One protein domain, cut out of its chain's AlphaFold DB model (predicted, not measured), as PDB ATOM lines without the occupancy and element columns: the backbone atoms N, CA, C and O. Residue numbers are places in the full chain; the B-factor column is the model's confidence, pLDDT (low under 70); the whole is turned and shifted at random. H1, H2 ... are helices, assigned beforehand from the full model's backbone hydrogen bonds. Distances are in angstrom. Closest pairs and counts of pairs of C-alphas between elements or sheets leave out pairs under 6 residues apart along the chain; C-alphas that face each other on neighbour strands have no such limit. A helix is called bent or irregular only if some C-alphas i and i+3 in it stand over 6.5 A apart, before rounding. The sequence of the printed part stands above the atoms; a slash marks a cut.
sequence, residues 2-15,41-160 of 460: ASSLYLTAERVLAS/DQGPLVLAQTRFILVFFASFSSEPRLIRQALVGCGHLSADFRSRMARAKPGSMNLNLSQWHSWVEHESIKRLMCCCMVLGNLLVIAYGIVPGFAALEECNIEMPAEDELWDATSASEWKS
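AT A GLANCE: This is residues 2 to 15 and 41 to 160 of the 460 residues of an uncharacterized protein of Colletotrichum nymphaeae SA-01 (UniProt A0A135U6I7). Three helices, H2, H3 and H4, stand in an up-and-down bundle, in which H3 and H4 meet over only part of their lengths, residues 77 to 88 of H3 and 106 to 116 of H4. H1 crosses H2 at a steep angle and packs on no other helix, while the short H5 and H6 sit by the first residues of H4, at one end of the whole. The printed part has 134 residues with six named helices, H1 to H6 in that order, and no named strand: the class is all helix. It is compact, with a radius of gyration of the C-alphas of 16.1 A and spans of 48 by 35 by 29 A.

IN THESE COORDINATES: Find C-alpha 2 at (4.223, -20.430, -9.298); from there H1 runs 18.1 A over residues 2 to 14. Past the cut, H2 takes residues 45 to 59, 21.0 A long. H3, residues 64 to 88, measures 33.2 A; it has a kink of 42 degrees near residue 82 and is irregular, with C-alphas 83 and 86 at 7.5 A. H4, the longest helix, starts at C-alpha 100 at (15.655, -48.239, -22.576) and covers residues 100 to 127 in 39.7 A. H5 is residues 147 to 150, 5.0 A long, and H6 is residues 155 to 160, 8.6 A long, ending at C-alpha 160 at (22.478, -46.152, -31.627).

HOW THE PARTS SIT: Begin with the bundle, each helix running against the one before it. H2 and H3 are a helical hairpin and touch, the closest C-alphas being those of Val 55 and Ala 70 at 4.6 A; their shallow tilt of 33 degrees, opposite ways, is only just short of steep. H3 and H4 are also a helical hairpin, at a steep tilt of 39 degrees, opposite ways; residues 77 to 88 alone of H3 touch residues 106 to 116 alone of H4, closest at the C-alphas of Ala 88 and Lys 110, 5.3 A. H2 and H4 touch and run the same way at a shallow tilt of 17 degrees, with the C-alphas of Phe 56 and Leu 119 closest at 6.7 A. Look next at H1: it touches H2, closest at the C-alphas of Tyr 6 and Leu 54, 6.5 A, at a steep tilt of 51 degrees, opposite ways, and is apart from H3 and H4. H6 touches H4 at its residues 100 to 101 alone, about perpendicular at 85 degrees, the closest C-alphas being those of Trp 100 and Ala 155, 5.5 A. H5 and H6 only just touch, only at the corner by their link, with 3 pairs of C-alphas within 8 A, closest at Leu 149 and Trp 158, 5.5 A. Each O i to N i+4 pair is within hydrogen-bond range in H1, H2, H4 and H6, against 17 of 21 in H3, and H5 is too short for one.

THE WHOLE: The C-alphas farthest apart are those of Pro 64 and Ser 160, 48.8 A. Residues 16 to 40 are not printed, and C-alphas 15 and 41 stand 16.7 A apart across that cut. The links H3 to H4 and H4 to H5 are long, the latter being residues 128 to 146. Confidence is under 70 at residues 2 to 3, 13 to 15, 41 and 134 to 139.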
ATOM      1  N   ALA A   2       3.328 -19.550 -10.076       63.19
ATOM      2  CA  ALA A   2       4.223 -20.430  -9.298       63.19
ATOM      3  C   ALA A   2       3.723 -20.764  -7.875       63.19
ATOM      4  O   ALA A   2       3.645 -21.932  -7.515       63.19
ATOM      5  N   SER A   3       3.271 -19.764  -7.107       68.81
ATOM      6  CA  SER A   3       2.697 -19.978  -5.763       68.81
ATOM      7  C   SER A   3       1.475 -20.916  -5.764       68.81
ATOM      8  O   SER A   3       1.348 -21.772  -4.894       68.81
ATOM      9  N   SER A   4       0.605 -20.827  -6.777       70.19
ATOM     10  CA  SER A   4      -0.563 -21.712  -6.892       70.19
ATOM     11  C   SER A   4      -0.163 -23.153  -7.210       70.19
ATOM     12  O   SER A   4      -0.781 -24.081  -6.690       70.19
ATOM     13  N   LEU A   5       0.857 -23.348  -8.055       72.75
ATOM     14  CA  LEU A   5       1.392 -24.674  -8.379       72.75
ATOM     15  C   LEU A   5       2.069 -25.302  -7.159       72.75
ATOM     16  O   LEU A   5       1.764 -26.446  -6.832       72.75
ATOM     17  N   TYR A   6       2.886 -24.524  -6.442       77.44
ATOM     18  CA  TYR A   6       3.516 -24.937  -5.188       77.44
ATOM     19  C   TYR A   6       2.475 -25.427  -4.174       77.44
ATOM     20  O   TYR A   6       2.526 -26.570  -3.736       77.44
ATOM     21  N   LEU A   7       1.459 -24.607  -3.878       78.75
ATOM     22  CA  LEU A   7       0.411 -24.961  -2.913       78.75
ATOM     23  C   LEU A   7      -0.419 -26.176  -3.344       78.75
ATOM     24  O   LEU A   7      -0.897 -26.923  -2.494       78.75
ATOM     25  N   THR A   8      -0.629 -26.364  -4.647       74.50
ATOM     26  CA  THR A   8      -1.375 -27.521  -5.161       74.50
ATOM     27  C   THR A   8      -0.566 -28.801  -4.992       74.50
ATOM     28  O   THR A   8      -1.090 -29.788  -4.484       74.50
ATOM     29  N   ALA A   9       0.713 -28.774  -5.364       72.94
ATOM     30  CA  ALA A   9       1.600 -29.922  -5.242       72.94
ATOM     31  C   ALA A   9       1.867 -30.285  -3.769       72.94
ATOM     32  O   ALA A   9       1.796 -31.459  -3.420       72.94
ATOM     33  N   GLU A  10       2.051 -29.296  -2.890       75.81
ATOM     34  CA  GLU A  10       2.184 -29.509  -1.441       75.81
ATOM     35  C   GLU A  10       0.965 -30.219  -0.844       75.81
ATOM     36  O   GLU A  10       1.118 -31.170  -0.086       75.81
ATOM     37  N   ARG A  11      -0.263 -29.835  -1.225       77.12
ATOM     38  CA  ARG A  11      -1.475 -30.538  -0.754       77.12
ATOM     39  C   ARG A  11      -1.508 -31.999  -1.193       77.12
ATOM     40  O   ARG A  11      -1.951 -32.849  -0.426       77.12
ATOM     41  N   VAL A  12      -1.054 -32.289  -2.413       71.94
ATOM     42  CA  VAL A  12      -0.960 -33.668  -2.915       71.94
ATOM     43  C   VAL A  12       0.097 -34.441  -2.127       71.94
ATOM     44  O   VAL A  12      -0.183 -35.549  -1.681       71.94
ATOM     45  N   LEU A  13       1.271 -33.857  -1.872       69.06
ATOM     46  CA  LEU A  13       2.316 -34.503  -1.075       69.06
ATOM     47  C   LEU A  13       1.905 -34.726   0.384       69.06
ATOM     48  O   LEU A  13       2.177 -35.793   0.922       69.06
ATOM     49  N   ALA A  14       1.225 -33.766   1.008       68.12
ATOM     50  CA  ALA A  14       0.754 -33.870   2.390       68.12
ATOM     51  C   ALA A  14      -0.321 -34.957   2.576       68.12
ATOM     52  O   ALA A  14      -0.496 -35.469   3.677       68.12
ATOM     53  N   SER A  15      -1.028 -35.334   1.504       61.78
ATOM     54  CA  SER A  15      -1.967 -36.464   1.526       61.78
ATOM     55  C   SER A  15      -1.280 -37.837   1.537       61.78
ATOM     56  O   SER A  15      -1.942 -38.851   1.744       61.78
ATOM     57  N   ASP A  41       9.381 -49.551   0.959       68.06
ATOM     58  CA  ASP A  41       8.687 -49.207  -0.281       68.06
ATOM     59  C   ASP A  41       9.209 -47.857  -0.787       68.06
ATOM     60  O   ASP A  41       8.964 -46.792  -0.212       68.06
ATOM     61  N   GLN A  42      10.005 -47.919  -1.852       72.12
ATOM     62  CA  GLN A  42      10.507 -46.752  -2.554       72.12
ATOM     63  C   GLN A  42       9.348 -46.237  -3.396       72.12
ATOM     64  O   GLN A  42       9.244 -46.588  -4.572       72.12
ATOM     65  N   GLY A  43       8.474 -45.424  -2.793       77.38
ATOM     66  CA  GLY A  43       7.341 -44.822  -3.493       77.38
ATOM     67  C   GLY A  43       7.741 -44.204  -4.849       77.38
ATOM     68  O   GLY A  43       8.927 -43.978  -5.116       77.38
ATOM     69  N   PRO A  44       6.778 -43.908  -5.736       87.38
ATOM     70  CA  PRO A  44       7.060 -43.559  -7.130       87.38
ATOM     71  C   PRO A  44       8.129 -42.467  -7.287       87.38
ATOM     72  O   PRO A  44       8.079 -41.449  -6.598       87.38
ATOM     73  N   LEU A  45       9.074 -42.633  -8.223       90.38
ATOM     74  CA  LEU A  45      10.175 -41.675  -8.433       90.38
ATOM     75  C   LEU A  45       9.675 -40.240  -8.672       90.38
ATOM     76  O   LEU A  45      10.251 -39.285  -8.154       90.38
ATOM     77  N   VAL A  46       8.557 -40.093  -9.388       90.50
ATOM     78  CA  VAL A  46       7.911 -38.796  -9.644       90.50
ATOM     79  C   VAL A  46       7.544 -38.052  -8.356       90.50
ATOM     80  O   VAL A  46       7.596 -36.824  -8.315       90.50
ATOM     81  N   LEU A  47       7.227 -38.773  -7.277       89.25
ATOM     82  CA  LEU A  47       6.937 -38.181  -5.975       89.25
ATOM     83  C   LEU A  47       8.193 -37.549  -5.371       89.25
ATOM     84  O   LEU A  47       8.148 -36.424  -4.877       89.25
ATOM     85  N   ALA A  48       9.318 -38.264  -5.442       90.56
ATOM     86  CA  ALA A  48      10.605 -37.778  -4.963       90.56
ATOM     87  C   ALA A  48      11.089 -36.572  -5.783       90.56
ATOM     88  O   ALA A  48      11.508 -35.571  -5.207       90.56
ATOM     89  N   GLN A  49      10.936 -36.621  -7.110       93.94
ATOM     90  CA  GLN A  49      11.236 -35.502  -8.011       93.94
ATOM     91  C   GLN A  49      10.360 -34.278  -7.712       93.94
ATOM     92  O   GLN A  49      10.867 -33.165  -7.596       93.94
ATOM     93  N   THR A  50       9.052 -34.481  -7.519       93.06
ATOM     94  CA  THR A  50       8.116 -33.404  -7.160       93.06
ATOM     95  C   THR A  50       8.509 -32.771  -5.830       93.06
ATOM     96  O   THR A  50       8.618 -31.550  -5.733       93.06
ATOM     97  N   ARG A  51       8.795 -33.594  -4.815       91.94
ATOM     98  CA  ARG A  51       9.256 -33.121  -3.508       91.94
ATOM     99  C   ARG A  51      10.557 -32.333  -3.624       91.94
ATOM    100  O   ARG A  51      10.656 -31.267  -3.031       91.94
ATOM    101  N   PHE A  52      11.526 -32.818  -4.400       94.88
ATOM    102  CA  PHE A  52      12.782 -32.108  -4.636       94.88
ATOM    103  C   PHE A  52      12.538 -30.710  -5.213       94.88
ATOM    104  O   PHE A  52      13.058 -29.739  -4.672       94.88
ATOM    105  N   ILE A  53      11.703 -30.589  -6.248       94.31
ATOM    106  CA  ILE A  53      11.392 -29.298  -6.881       94.31
ATOM    107  C   ILE A  53      10.743 -28.331  -5.881       94.31
ATOM    108  O   ILE A  53      11.099 -27.152  -5.848       94.31
ATOM    109  N   LEU A  54       9.812 -28.811  -5.049       92.88
ATOM    110  CA  LEU A  54       9.147 -27.977  -4.044       92.88
ATOM    111  C   LEU A  54      10.106 -27.531  -2.947       92.88
ATOM    112  O   LEU A  54      10.123 -26.348  -2.613       92.88
ATOM    113  N   VAL A  55      10.942 -28.441  -2.441       94.06
ATOM    114  CA  VAL A  55      11.986 -28.104  -1.467       94.06
ATOM    115  C   VAL A  55      12.940 -27.076  -2.064       94.06
ATOM    116  O   VAL A  55      13.163 -26.045  -1.441       94.06
ATOM    117  N   PHE A  56      13.431 -27.294  -3.286       94.62
ATOM    118  CA  PHE A  56      14.330 -26.363  -3.970       94.62
ATOM    119  C   PHE A  56      13.703 -24.969  -4.101       94.62
ATOM    120  O   PHE A  56      14.321 -23.968  -3.745       94.62
ATOM    121  N   PHE A  57      12.452 -24.886  -4.561       92.88
ATOM    122  CA  PHE A  57      11.739 -23.614  -4.676       92.88
ATOM    123  C   PHE A  57      11.553 -22.929  -3.315       92.88
ATOM    124  O   PHE A  57      11.873 -21.748  -3.159       92.88
ATOM    125  N   ALA A  58      11.063 -23.666  -2.316       92.94
ATOM    126  CA  ALA A  58      10.816 -23.148  -0.975       92.94
ATOM    127  C   ALA A  58      12.106 -22.648  -0.308       92.94
ATOM    128  O   ALA A  58      12.098 -21.570   0.295       92.94
ATOM    129  N   SER A  59      13.223 -23.361  -0.502       94.06
ATOM    130  CA  SER A  59      14.552 -22.995  -0.005       94.06
ATOM    131  C   SER A  59      15.017 -21.620  -0.467       94.06
ATOM    132  O   SER A  59      15.717 -20.966   0.292       94.06
ATOM    133  N   PHE A  60      14.635 -21.147  -1.656       94.56
ATOM    134  CA  PHE A  60      15.089 -19.855  -2.197       94.56
ATOM    135  C   PHE A  60      13.958 -18.833  -2.366       94.56
ATOM    136  O   PHE A  60      14.120 -17.810  -3.034       94.56
ATOM    137  N   SER A  61      12.812 -19.083  -1.729       90.19
ATOM    138  CA  SER A  61      11.623 -18.226  -1.782       90.19
ATOM    139  C   SER A  61      11.727 -16.945  -0.944       90.19
ATOM    140  O   SER A  61      10.885 -16.066  -1.093       90.19
ATOM    141  N   SER A  62      12.736 -16.826  -0.069       85.25
ATOM    142  CA  SER A  62      12.907 -15.788   0.976       85.25
ATOM    143  C   SER A  62      11.820 -15.682   2.047       85.25
ATOM    144  O   SER A  62      11.985 -14.888   2.972       85.25
ATOM    145  N   GLU A  63      10.761 -16.493   1.972       88.12
ATOM    146  CA  GLU A  63       9.724 -16.589   3.000       88.12
ATOM    147  C   GLU A  63      10.209 -17.525   4.121       88.12
ATOM    148  O   GLU A  63      10.317 -18.736   3.894       88.12
ATOM    149  N   PRO A  64      10.494 -17.022   5.339       86.12
ATOM    150  CA  PRO A  64      11.115 -17.827   6.394       86.12
ATOM    151  C   PRO A  64      10.333 -19.094   6.754       86.12
ATOM    152  O   PRO A  64      10.930 -20.131   7.053       86.12
ATOM    153  N   ARG A  65       8.993 -19.052   6.680       87.69
ATOM    154  CA  ARG A  65       8.144 -20.231   6.912       87.69
ATOM    155  C   ARG A  65       8.364 -21.312   5.859       87.69
ATOM    156  O   ARG A  65       8.487 -22.480   6.219       87.69
ATOM    157  N   LEU A  66       8.443 -20.925   4.585       90.06
ATOM    158  CA  LEU A  66       8.713 -21.851   3.485       90.06
ATOM    159  C   LEU A  66      10.139 -22.396   3.567       90.06
ATOM    160  O   LEU A  66      10.334 -23.587   3.362       90.06
ATOM    161  N   ILE A  67      11.122 -21.577   3.947       90.38
ATOM    162  CA  ILE A  67      12.496 -22.062   4.134       90.38
ATOM    163  C   ILE A  67      12.542 -23.109   5.255       90.38
ATOM    164  O   ILE A  67      13.134 -24.168   5.072       90.38
ATOM    165  N   ARG A  68      11.856 -22.887   6.388       88.50
ATOM    166  CA  ARG A  68      11.739 -23.908   7.449       88.50
ATOM    167  C   ARG A  68      11.087 -25.197   6.959       88.50
ATOM    168  O   ARG A  68      11.584 -26.276   7.272       88.50
ATOM    169  N   GLN A  69      10.010 -25.094   6.184       89.69
ATOM    170  CA  GLN A  69       9.381 -26.262   5.563       89.69
ATOM    171  C   GLN A  69      10.345 -26.983   4.618       89.69
ATOM    172  O   GLN A  69      10.427 -28.206   4.651       89.69
ATOM    173  N   ALA A  70      11.138 -26.244   3.843       91.94
ATOM    174  CA  ALA A  70      12.160 -26.813   2.976       91.94
ATOM    175  C   ALA A  70      13.232 -27.571   3.774       91.94
ATOM    176  O   ALA A  70      13.655 -28.646   3.353       91.94
ATOM    177  N   LEU A  71      13.636 -27.074   4.950       89.69
ATOM    178  CA  LEU A  71      14.573 -27.775   5.838       89.69
ATOM    179  C   LEU A  71      13.990 -29.091   6.376       89.69
ATOM    180  O   LEU A  71      14.688 -30.103   6.386       89.69
ATOM    181  N   VAL A  72      12.704 -29.118   6.748       88.94
ATOM    182  CA  VAL A  72      12.004 -30.376   7.083       88.94
ATOM    183  C   VAL A  72      11.961 -31.301   5.863       88.94
ATOM    184  O   VAL A  72      12.297 -32.483   5.953       88.94
ATOM    185  N   GLY A  73      11.638 -30.753   4.692       89.19
ATOM    186  CA  GLY A  73      11.644 -31.469   3.421       89.19
ATOM    187  C   GLY A  73      13.010 -32.056   3.059       89.19
ATOM    188  O   GLY A  73      13.065 -33.156   2.515       89.19
ATOM    189  N   CYS A  74      14.117 -31.408   3.434       91.12
ATOM    190  CA  CYS A  74      15.464 -31.967   3.286       91.12
ATOM    191  C   CYS A  74      15.647 -33.259   4.096       91.12
ATOM    192  O   CYS A  74      16.391 -34.139   3.665       91.12
ATOM    193  N   GLY A  75      14.951 -33.416   5.227       87.81
ATOM    194  CA  GLY A  75      14.892 -34.675   5.975       87.81
ATOM    195  C   GLY A  75      14.228 -35.793   5.167       87.81
ATOM    196  O   GLY A  75      14.790 -36.880   5.037       87.81
ATOM    197  N   HIS A  76      13.091 -35.506   4.528       86.12
ATOM    198  CA  HIS A  76      12.423 -36.454   3.628       86.12
ATOM    199  C   HIS A  76      13.278 -36.801   2.403       86.12
ATOM    200  O   HIS A  76      13.384 -37.972   2.040       86.12
ATOM    201  N   LEU A  77      13.924 -35.805   1.789       89.31
ATOM    202  CA  LEU A  77      14.868 -36.039   0.694       89.31
ATOM    203  C   LEU A  77      16.047 -36.896   1.153       89.31
ATOM    204  O   LEU A  77      16.463 -37.781   0.423       89.31
ATOM    205  N   SER A  78      16.549 -36.688   2.373       87.88
ATOM    206  CA  SER A  78      17.634 -37.497   2.936       87.88
ATOM    207  C   SER A  78      17.233 -38.964   3.122       87.88
ATOM    208  O   SER A  78      18.047 -39.855   2.884       87.88
ATOM    209  N   ALA A  79      15.993 -39.230   3.539       84.88
ATOM    210  CA  ALA A  79      15.475 -40.590   3.669       84.88
ATOM    211  C   ALA A  79      15.313 -41.274   2.299       84.88
ATOM    212  O   ALA A  79      15.771 -42.403   2.118       84.88
ATOM    213  N   ASP A  80      14.723 -40.580   1.318       86.06
ATOM    214  CA  ASP A  80      14.555 -41.099  -0.049       86.06
ATOM    215  C   ASP A  80      15.907 -41.304  -0.757       86.06
ATOM    216  O   ASP A  80      16.136 -42.327  -1.399       86.06
ATOM    217  N   PHE A  81      16.854 -40.387  -0.559       87.75
ATOM    218  CA  PHE A  81      18.218 -40.502  -1.069       87.75
ATOM    219  C   PHE A  81      18.893 -41.787  -0.568       87.75
ATOM    220  O   PHE A  81      19.433 -42.559  -1.360       87.75
ATOM    221  N   ARG A  82      18.817 -42.064   0.742       86.00
ATOM    222  CA  ARG A  82      19.391 -43.282   1.337       86.00
ATOM    223  C   ARG A  82      18.691 -44.551   0.863       86.00
ATOM    224  O   ARG A  82      19.371 -45.538   0.589       86.00
ATOM    225  N   SER A  83      17.363 -44.530   0.725       86.12
ATOM    226  CA  SER A  83      16.611 -45.705   0.268       86.12
ATOM    227  C   SER A  83      16.962 -46.087  -1.175       86.12
ATOM    228  O   SER A  83      17.015 -47.275  -1.496       86.12
ATOM    229  N   ARG A  84      17.276 -45.104  -2.031       88.00
ATOM    230  CA  ARG A  84      17.632 -45.311  -3.446       88.00
ATOM    231  C   ARG A  84      19.124 -45.511  -3.705       88.00
ATOM    232  O   ARG A  84      19.474 -45.979  -4.786       88.00
ATOM    233  N   MET A  85      19.996 -45.242  -2.733       87.12
ATOM    234  CA  MET A  85      21.455 -45.225  -2.910       87.12
ATOM    235  C   MET A  85      22.028 -46.486  -3.569       87.12
ATOM    236  O   MET A  85      22.898 -46.398  -4.431       87.12
ATOM    237  N   ALA A  86      21.527 -47.672  -3.212       88.00
ATOM    238  CA  ALA A  86      21.996 -48.927  -3.803       88.00
ATOM    239  C   ALA A  86      21.786 -48.991  -5.328       88.00
ATOM    240  O   ALA A  86      22.611 -49.571  -6.030       88.00
ATOM    241  N   ARG A  87      20.718 -48.361  -5.836       89.69
ATOM    242  CA  ARG A  87      20.370 -48.299  -7.264       89.69
ATOM    243  C   ARG A  87      21.162 -47.249  -8.029       89.69
ATOM    244  O   ARG A  87      20.989 -47.177  -9.232       89.69
ATOM    245  N   ALA A  88      21.956 -46.422  -7.359       90.94
ATOM    246  CA  ALA A  88      22.719 -45.352  -7.990       90.94
ATOM    247  C   ALA A  88      24.233 -45.564  -7.877       90.94
ATOM    248  O   ALA A  88      24.994 -44.688  -8.264       90.94
ATOM    249  N   LYS A  89      24.694 -46.699  -7.334       90.88
ATOM    250  CA  LYS A  89      26.127 -47.006  -7.219       90.88
ATOM    251  C   LYS A  89      26.759 -47.289  -8.591       90.88
ATOM    252  O   LYS A  89      26.069 -47.840  -9.452       90.88
ATOM    253  N   PRO A  90      28.067 -47.024  -8.769       90.31
ATOM    254  CA  PRO A  90      28.802 -47.412  -9.972       90.31
ATOM    255  C   PRO A  90      28.610 -48.889 -10.318       90.31
ATOM    256  O   PRO A  90      28.814 -49.760  -9.470       90.31
ATOM    257  N   GLY A  91      28.192 -49.165 -11.552       88.44
ATOM    258  CA  GLY A  91      27.980 -50.515 -12.072       88.44
ATOM    259  C   GLY A  91      26.717 -51.212 -11.562       88.44
ATOM    260  O   GLY A  91      26.562 -52.413 -11.775       88.44
ATOM    261  N   SER A  92      25.804 -50.495 -10.901       87.75
ATOM    262  CA  SER A  92      24.541 -51.080 -10.416       87.75
ATOM    263  C   SER A  92      23.548 -51.422 -11.535       87.75
ATOM    264  O   SER A  92      22.616 -52.194 -11.306       87.75
ATOM    265  N   MET A  93      23.770 -50.923 -12.756       86.62
ATOM    266  CA  MET A  93      23.039 -51.322 -13.958       86.62
ATOM    267  C   MET A  93      23.996 -51.756 -15.072       86.62
ATOM    268  O   MET A  93      24.955 -51.063 -15.405       86.62
ATOM    269  N   ASN A  94      23.700 -52.895 -15.705       81.94
ATOM    270  CA  ASN A  94      24.411 -53.335 -16.903       81.94
ATOM    271  C   ASN A  94      23.725 -52.776 -18.156       81.94
ATOM    272  O   ASN A  94      22.693 -53.296 -18.588       81.94
ATOM    273  N   LEU A  95      24.320 -51.742 -18.756       77.06
ATOM    274  CA  LEU A  95      23.789 -51.057 -19.942       77.06
ATOM    275  C   LEU A  95      23.475 -52.014 -21.105       77.06
ATOM    276  O   LEU A  95      22.438 -51.874 -21.746       77.06
ATOM    277  N   ASN A  96      24.311 -53.032 -21.332       73.62
ATOM    278  CA  ASN A  96      24.167 -53.960 -22.462       73.62
ATOM    279  C   ASN A  96      22.973 -54.915 -22.325       73.62
ATOM    280  O   ASN A  96      22.493 -55.453 -23.322       73.62
ATOM    281  N   LEU A  97      22.511 -55.144 -21.096       74.81
ATOM    282  CA  LEU A  97      21.370 -56.009 -20.792       74.81
ATOM    283  C   LEU A  97      20.093 -55.209 -20.504       74.81
ATOM    284  O   LEU A  97      19.033 -55.796 -20.288       74.81
ATOM    285  N   SER A  98      20.189 -53.879 -20.481       80.62
ATOM    286  CA  SER A  98      19.109 -53.006 -20.038       80.62
ATOM    287  C   SER A  98      18.160 -52.644 -21.173       80.62
ATOM    288  O   SER A  98      18.560 -52.386 -22.307       80.62
ATOM    289  N   GLN A  99      16.869 -52.586 -20.847       89.62
ATOM    290  CA  GLN A  99      15.863 -51.980 -21.714       89.62
ATOM    291  C   GLN A  99      15.871 -50.461 -21.522       89.62
ATOM    292  O   GLN A  99      16.050 -49.989 -20.400       89.62
ATOM    293  N   TRP A 100      15.598 -49.706 -22.590       92.94
ATOM    294  CA  TRP A 100      15.655 -48.239 -22.576       92.94
ATOM    295  C   TRP A 100      14.855 -47.606 -21.427       92.94
ATOM    296  O   TRP A 100      15.404 -46.808 -20.680       92.94
ATOM    297  N   HIS A 101      13.608 -48.027 -21.193       92.50
ATOM    298  CA  HIS A 101      12.788 -47.490 -20.095       92.50
ATOM    299  C   HIS A 101      13.386 -47.744 -18.704       92.50
ATOM    300  O   HIS A 101      13.345 -46.867 -17.845       92.50
ATOM    301  N   SER A 102      13.968 -48.927 -18.485       92.19
ATOM    302  CA  SER A 102      14.630 -49.252 -17.217       92.19
ATOM    303  C   SER A 102      15.886 -48.403 -17.027       92.19
ATOM    304  O   SER A 102      16.131 -47.909 -15.928       92.19
ATOM    305  N   TRP A 103      16.636 -48.174 -18.108       94.38
ATOM    306  CA  TRP A 103      17.776 -47.268 -18.100       94.38
ATOM    307  C   TRP A 103      17.369 -45.820 -17.807       94.38
ATOM    308  O   TRP A 103      17.989 -45.191 -16.958       94.38
ATOM    309  N   VAL A 104      16.299 -45.313 -18.430       94.50
ATOM    310  CA  VAL A 104      15.782 -43.958 -18.169       94.50
ATOM    311  C   VAL A 104      15.403 -43.801 -16.699       94.50
ATOM    312  O   VAL A 104      15.758 -42.798 -16.081       94.50
ATOM    313  N   GLU A 105      14.716 -44.783 -16.109       93.38
ATOM    314  CA  GLU A 105      14.369 -44.750 -14.684       93.38
ATOM    315  C   GLU A 105      15.626 -44.728 -13.800       93.38
ATOM    316  O   GLU A 105      15.718 -43.945 -12.855       93.38
ATOM    317  N   HIS A 106      16.614 -45.561 -14.123       93.56
ATOM    318  CA  HIS A 106      17.876 -45.636 -13.397       93.56
ATOM    319  C   HIS A 106      18.687 -44.335 -13.483       93.56
ATOM    320  O   HIS A 106      19.096 -43.787 -12.459       93.56
ATOM    321  N   GLU A 107      18.864 -43.791 -14.686       94.94
ATOM    322  CA  GLU A 107      19.535 -42.511 -14.917       94.94
ATOM    323  C   GLU A 107      18.780 -41.361 -14.229       94.94
ATOM    324  O   GLU A 107      19.399 -40.495 -13.614       94.94
ATOM    325  N   SER A 108      17.443 -41.397 -14.217       95.69
ATOM    326  CA  SER A 108      16.615 -40.417 -13.500       95.69
ATOM    327  C   SER A 108      16.855 -40.436 -11.987       95.69
ATOM    328  O   SER A 108      16.844 -39.379 -11.355       95.69
ATOM    329  N   ILE A 109      17.094 -41.613 -11.395       94.38
ATOM    330  CA  ILE A 109      17.464 -41.737  -9.977       94.38
ATOM    331  C   ILE A 109      18.834 -41.108  -9.737       94.38
ATOM    332  O   ILE A 109      18.957 -40.281  -8.834       94.38
ATOM    333  N   LYS A 110      19.841 -41.440 -10.559       94.38
ATOM    334  CA  LYS A 110      21.185 -40.850 -10.439       94.38
ATOM    335  C   LYS A 110      21.126 -39.326 -10.516       94.38
ATOM    336  O   LYS A 110      21.614 -38.645  -9.617       94.38
ATOM    337  N   ARG A 111      20.447 -38.787 -11.535       95.31
ATOM    338  CA  ARG A 111      20.289 -37.341 -11.741       95.31
ATOM    339  C   ARG A 111      19.542 -36.669 -10.586       95.31
ATOM    340  O   ARG A 111      19.989 -35.623 -10.129       95.31
ATOM    341  N   LEU A 112      18.480 -37.279 -10.045       94.56
ATOM    342  CA  LEU A 112      17.795 -36.768  -8.847       94.56
ATOM    343  C   LEU A 112      18.743 -36.684  -7.642       94.56
ATOM    344  O   LEU A 112      18.774 -35.666  -6.956       94.56
ATOM    345  N   MET A 113      19.533 -37.730  -7.397       92.44
ATOM    346  CA  MET A 113      20.486 -37.756  -6.286       92.44
ATOM    347  C   MET A 113      21.590 -36.702  -6.458       92.44
ATOM    348  O   MET A 113      21.895 -35.969  -5.517       92.44
ATOM    349  N   CYS A 114      22.121 -36.544  -7.671       93.38
ATOM    350  CA  CYS A 114      23.049 -35.464  -8.003       93.38
ATOM    351  C   CYS A 114      22.429 -34.072  -7.768       93.38
ATOM    352  O   CYS A 114      23.063 -33.209  -7.164       93.38
ATOM    353  N   CYS A 115      21.172 -33.857  -8.166       93.88
ATOM    354  CA  CYS A 115      20.452 -32.607  -7.917       93.88
ATOM    355  C   CYS A 115      20.229 -32.334  -6.419       93.88
ATOM    356  O   CYS A 115      20.338 -31.186  -5.985       93.88
ATOM    357  N   CYS A 116      19.974 -33.365  -5.604       92.81
ATOM    358  CA  CYS A 116      19.931 -33.220  -4.146       92.81
ATOM    359  C   CYS A 116      21.263 -32.685  -3.610       92.81
ATOM    360  O   CYS A 116      21.263 -31.734  -2.836       92.81
ATOM    361  N   MET A 117      22.404 -33.218  -4.054       90.50
ATOM    362  CA  MET A 117      23.703 -32.684  -3.633       90.50
ATOM    363  C   MET A 117      23.924 -31.229  -4.051       90.50
ATOM    364  O   MET A 117      24.437 -30.444  -3.255       90.50
ATOM    365  N   VAL A 118      23.531 -30.864  -5.278       93.81
ATOM    366  CA  VAL A 118      23.581 -29.475  -5.760       93.81
ATOM    367  C   VAL A 118      22.795 -28.571  -4.811       93.81
ATOM    368  O   VAL A 118      23.360 -27.619  -4.275       93.81
ATOM    369  N   LEU A 119      21.543 -28.928  -4.497       94.50
ATOM    370  CA  LEU A 119      20.741 -28.230  -3.488       94.50
ATOM    371  C   LEU A 119      21.487 -28.127  -2.153       94.50
ATOM    372  O   LEU A 119      21.498 -27.062  -1.544       94.50
ATOM    373  N   GLY A 120      22.146 -29.198  -1.709       92.38
ATOM    374  CA  GLY A 120      22.924 -29.179  -0.475       92.38
ATOM    375  C   GLY A 120      24.060 -28.167  -0.476       92.38
ATOM    376  O   GLY A 120      24.168 -27.392   0.472       92.38
ATOM    377  N   ASN A 121      24.850 -28.097  -1.547       92.25
ATOM    378  CA  ASN A 121      25.875 -27.063  -1.682       92.25
ATOM    379  C   ASN A 121      25.257 -25.653  -1.671       92.25
ATOM    380  O   ASN A 121      25.759 -24.758  -0.997       92.25
ATOM    381  N   LEU A 122      24.139 -25.448  -2.369       93.75
ATOM    382  CA  LEU A 122      23.476 -24.143  -2.416       93.75
ATOM    383  C   LEU A 122      22.904 -23.719  -1.060       93.75
ATOM    384  O   LEU A 122      22.976 -22.540  -0.724       93.75
ATOM    385  N   LEU A 123      22.398 -24.651  -0.250       92.69
ATOM    386  CA  LEU A 123      21.982 -24.376   1.131       92.69
ATOM    387  C   LEU A 123      23.173 -24.001   2.021       92.69
ATOM    388  O   LEU A 123      23.054 -23.107   2.860       92.69
ATOM    389  N   VAL A 124      24.337 -24.612   1.794       89.44
ATOM    390  CA  VAL A 124      25.586 -24.217   2.456       89.44
ATOM    391  C   VAL A 124      26.013 -22.809   2.025       89.44
ATOM    392  O   VAL A 124      26.470 -22.026   2.853       89.44
ATOM    393  N   ILE A 125      25.860 -22.448   0.747       89.31
ATOM    394  CA  ILE A 125      26.141 -21.093   0.237       89.31
ATOM    395  C   ILE A 125      25.175 -20.052   0.797       89.31
ATOM    396  O   ILE A 125      25.625 -19.044   1.339       89.31
ATOM    397  N   ALA A 126      23.875 -20.306   0.724       91.44
ATOM    398  CA  ALA A 126      22.864 -19.345   1.138       91.44
ATOM    399  C   ALA A 126      22.757 -19.205   2.662       91.44
ATOM    400  O   ALA A 126      22.636 -18.091   3.162       91.44
ATOM    401  N   TYR A 127      22.805 -20.318   3.402       89.50
ATOM    402  CA  TYR A 127      22.410 -20.358   4.816       89.50
ATOM    403  C   TYR A 127      23.474 -20.929   5.754       89.50
ATOM    404  O   TYR A 127      23.286 -20.891   6.966       89.50
ATOM    405  N   GLY A 128      24.582 -21.464   5.229       86.38
ATOM    406  CA  GLY A 128      25.570 -22.176   6.047       86.38
ATOM    407  C   GLY A 128      25.037 -23.493   6.625       86.38
ATOM    408  O   GLY A 128      25.591 -24.009   7.591       86.38
ATOM    409  N   ILE A 129      23.953 -24.032   6.056       85.44
ATOM    410  CA  ILE A 129      23.304 -25.261   6.522       85.44
ATOM    411  C   ILE A 129      23.760 -26.428   5.652       85.44
ATOM    412  O   ILE A 129      23.554 -26.415   4.441       85.44
ATOM    413  N   VAL A 130      24.311 -27.464   6.283       83.06
ATOM    414  CA  VAL A 130      24.661 -28.726   5.622       83.06
ATOM    415  C   VAL A 130      23.496 -29.710   5.775       83.06
ATOM    416  O   VAL A 130      23.248 -30.177   6.890       83.06
ATOM    417  N   PRO A 131      22.756 -30.053   4.708       75.62
ATOM    418  CA  PRO A 131      21.706 -31.059   4.814       75.62
ATOM    419  C   PRO A 131      22.286 -32.472   4.953       75.62
ATOM    420  O   PRO A 131      23.373 -32.775   4.463       75.62
ATOM    421  N   GLY A 132      21.519 -33.371   5.572       70.38
ATOM    422  CA  GLY A 132      21.979 -34.718   5.931       70.38
ATOM    423  C   GLY A 132      22.350 -35.643   4.764       70.38
ATOM    424  O   GLY A 132      23.013 -36.648   5.002       70.38
ATOM    425  N   PHE A 133      21.942 -35.338   3.527       70.94
ATOM    426  CA  PHE A 133      22.354 -36.071   2.317       70.94
ATOM    427  C   PHE A 133      23.678 -35.570   1.717       70.94
ATOM    428  O   PHE A 133      24.200 -36.201   0.810       70.94
ATOM    429  N   ALA A 134      24.230 -34.447   2.191       66.56
ATOM    430  CA  ALA A 134      25.506 -33.903   1.715       66.56
ATOM    431  C   ALA A 134      26.726 -34.476   2.473       66.56
ATOM    432  O   ALA A 134      27.854 -34.021   2.279       66.56
ATOM    433  N   ALA A 135      26.514 -35.463   3.355       61.53
ATOM    434  CA  ALA A 135      27.578 -36.125   4.101       61.53
ATOM    435  C   ALA A 135      28.440 -37.014   3.177       61.53
ATOM    436  O   ALA A 135      27.938 -37.874   2.450       61.53
ATOM    437  N   LEU A 136      29.760 -36.804   3.226       60.78
ATOM    438  CA  LEU A 136      30.740 -37.330   2.264       60.78
ATOM    439  C   LEU A 136      30.871 -38.865   2.241       60.78
ATOM    440  O   LEU A 136      31.246 -39.425   1.211       60.78
ATOM    441  N   GLU A 137      30.574 -39.555   3.345       57.75
ATOM    442  CA  GLU A 137      30.781 -41.008   3.451       57.75
ATOM    443  C   GLU A 137      29.752 -41.837   2.663       57.75
ATOM    444  O   GLU A 137      30.040 -42.972   2.280       57.75
ATOM    445  N   GLU A 138      28.584 -41.266   2.346       59.16
ATOM    446  CA  GLU A 138      27.460 -41.992   1.736       59.16
ATOM    447  C   GLU A 138      27.295 -41.738   0.223       59.16
ATOM    448  O   GLU A 138      26.546 -42.453  -0.438       59.16
ATOM    449  N   CYS A 139      28.018 -40.779  -0.368       65.56
ATOM    450  CA  CYS A 139      27.723 -40.245  -1.709       65.56
ATOM    451  C   CYS A 139      28.582 -40.826  -2.852       65.56
ATOM    452  O   CYS A 139      29.090 -40.085  -3.692       65.56
ATOM    453  N   ASN A 140      28.752 -42.151  -2.936       84.81
ATOM    454  CA  ASN A 140      29.338 -42.760  -4.144       84.81
ATOM    455  C   ASN A 140      28.267 -43.055  -5.206       84.81
ATOM    456  O   ASN A 140      27.934 -44.215  -5.454       84.81
ATOM    457  N   ILE A 141      27.688 -41.992  -5.763       91.25
ATOM    458  CA  ILE A 141      26.735 -42.053  -6.878       91.25
ATOM    459  C   ILE A 141      27.542 -42.257  -8.165       91.25
ATOM    460  O   ILE A 141      28.575 -41.618  -8.345       91.25
ATOM    461  N   GLU A 142      27.110 -43.139  -9.054       93.56
ATOM    462  CA  GLU A 142      27.636 -43.212 -10.414       93.56
ATOM    463  C   GLU A 142      27.387 -41.886 -11.135       93.56
ATOM    464  O   GLU A 142      26.306 -41.302 -11.044       93.56
ATOM    465  N   MET A 143      28.394 -41.408 -11.853       92.94
ATOM    466  CA  MET A 143      28.297 -40.172 -12.605       92.94
ATOM    467  C   MET A 143      27.138 -40.241 -13.620       92.94
ATOM    468  O   MET A 143      26.865 -41.310 -14.189       92.94
ATOM    469  N   PRO A 144      26.424 -39.121 -13.838       93.19
ATOM    470  CA  PRO A 144      25.392 -39.044 -14.862       93.19
ATOM    471  C   PRO A 144      25.943 -39.413 -16.237       93.19
ATOM    472  O   PRO A 144      27.102 -39.129 -16.547       93.19
ATOM    473  N   ALA A 145      25.104 -40.043 -17.053       90.75
ATOM    474  CA  ALA A 145      25.455 -40.388 -18.420       90.75
ATOM    475  C   ALA A 145      25.599 -39.139 -19.304       90.75
ATOM    476  O   ALA A 145      25.072 -38.066 -18.993       90.75
ATOM    477  N   GLU A 146      26.288 -39.327 -20.429       88.88
ATOM    478  CA  GLU A 146      26.456 -38.345 -21.503       88.88
ATOM    479  C   GLU A 146      25.107 -37.832 -22.029       88.88
ATOM    480  O   GLU A 146      24.111 -38.564 -22.062       88.88
ATOM    481  N   ASP A 147      25.088 -36.573 -22.472       89.00
ATOM    482  CA  ASP A 147      23.856 -35.887 -22.871       89.00
ATOM    483  C   ASP A 147      23.197 -36.558 -24.086       89.00
ATOM    484  O   ASP A 147      21.988 -36.752 -24.085       89.00
ATOM    485  N   GLU A 148      23.976 -37.080 -25.043       89.38
ATOM    486  CA  GLU A 148      23.444 -37.826 -26.198       89.38
ATOM    487  C   GLU A 148      22.623 -39.072 -25.813       89.38
ATOM    488  O   GLU A 148      21.724 -39.480 -26.550       89.38
ATOM    489  N   LEU A 149      22.943 -39.722 -24.687       91.38
ATOM    490  CA  LEU A 149      22.167 -40.861 -24.192       91.38
ATOM    491  C   LEU A 149      20.903 -40.393 -23.476       91.38
ATOM    492  O   LEU A 149      19.862 -41.041 -23.592       91.38
ATOM    493  N   TRP A 150      21.004 -39.308 -22.708       92.94
ATOM    494  CA  TRP A 150      19.895 -38.759 -21.932       92.94
ATOM    495  C   TRP A 150      18.837 -38.088 -22.807       92.94
ATOM    496  O   TRP A 150      17.645 -38.282 -22.578       92.94
ATOM    497  N   ASP A 151      19.274 -37.362 -23.832       91.69
ATOM    498  CA  ASP A 151      18.414 -36.603 -24.736       91.69
ATOM    499  C   ASP A 151      17.762 -37.483 -25.813       91.69
ATOM    500  O   ASP A 151      16.872 -37.028 -26.533       91.69
ATOM    501  N   ALA A 152      18.161 -38.758 -25.909       93.81
ATOM    502  CA  ALA A 152      17.568 -39.709 -26.835       93.81
ATOM    503  C   ALA A 152      16.049 -39.810 -26.619       93.81
ATOM    504  O   ALA A 152      15.566 -40.180 -25.550       93.81
ATOM    505  N   THR A 153      15.284 -39.542 -27.673       94.56
ATOM    506  CA  THR A 153      13.813 -39.476 -27.641       94.56
ATOM    507  C   THR A 153      13.141 -40.819 -27.925       94.56
ATOM    508  O   THR A 153      11.921 -40.959 -27.811       94.56
ATOM    509  N   SER A 154      13.929 -41.827 -28.310       95.19
ATOM    510  CA  SER A 154      13.455 -43.168 -28.643       95.19
ATOM    511  C   SER A 154      14.453 -44.254 -28.239       95.19
ATOM    512  O   SER A 154      15.666 -44.042 -28.220       95.19
ATOM    513  N   ALA A 155      13.953 -45.474 -28.014       94.69
ATOM    514  CA  ALA A 155      14.795 -46.636 -27.717       94.69
ATOM    515  C   ALA A 155      15.813 -46.942 -28.830       94.69
ATOM    516  O   ALA A 155      16.903 -47.441 -28.552       94.69
ATOM    517  N   SER A 156      15.452 -46.671 -30.089       94.19
ATOM    518  CA  SER A 156      16.340 -46.839 -31.241       94.19
ATOM    519  C   SER A 156      17.495 -45.846 -31.216       94.19
ATOM    520  O   SER A 156      18.638 -46.261 -31.371       94.19
ATOM    521  N   GLU A 157      17.200 -44.568 -30.976       95.06
ATOM    522  CA  GLU A 157      18.202 -43.505 -30.887       95.06
ATOM    523  C   GLU A 157      19.166 -43.764 -29.726       95.06
ATOM    524  O   GLU A 157      20.377 -43.801 -29.927       95.06
ATOM    525  N   TRP A 158      18.625 -44.091 -28.549       94.88
ATOM    526  CA  TRP A 158      19.413 -44.456 -27.372       94.88
ATOM    527  C   TRP A 158      20.367 -45.623 -27.654       94.88
ATOM    528  O   TRP A 158      21.555 -45.566 -27.330       94.88
ATOM    529  N   LYS A 159      19.871 -46.677 -28.314       92.75
ATOM    530  CA  LYS A 159      20.685 -47.843 -28.675       92.75
ATOM    531  C   LYS A 159      21.777 -47.489 -29.685       92.75
ATOM    532  O   LYS A 159      22.884 -48.008 -29.571       92.75
ATOM    533  N   SER A 160      21.488 -46.627 -30.658       92.81
ATOM    534  CA  SER A 160      22.478 -46.152 -31.627       92.81
ATOM    535  C   SER A 160      23.583 -45.322 -30.967       92.81
ATOM    536  O   SER A 160      24.756 -45.546 -31.268       92.81
TER     537      SER A 160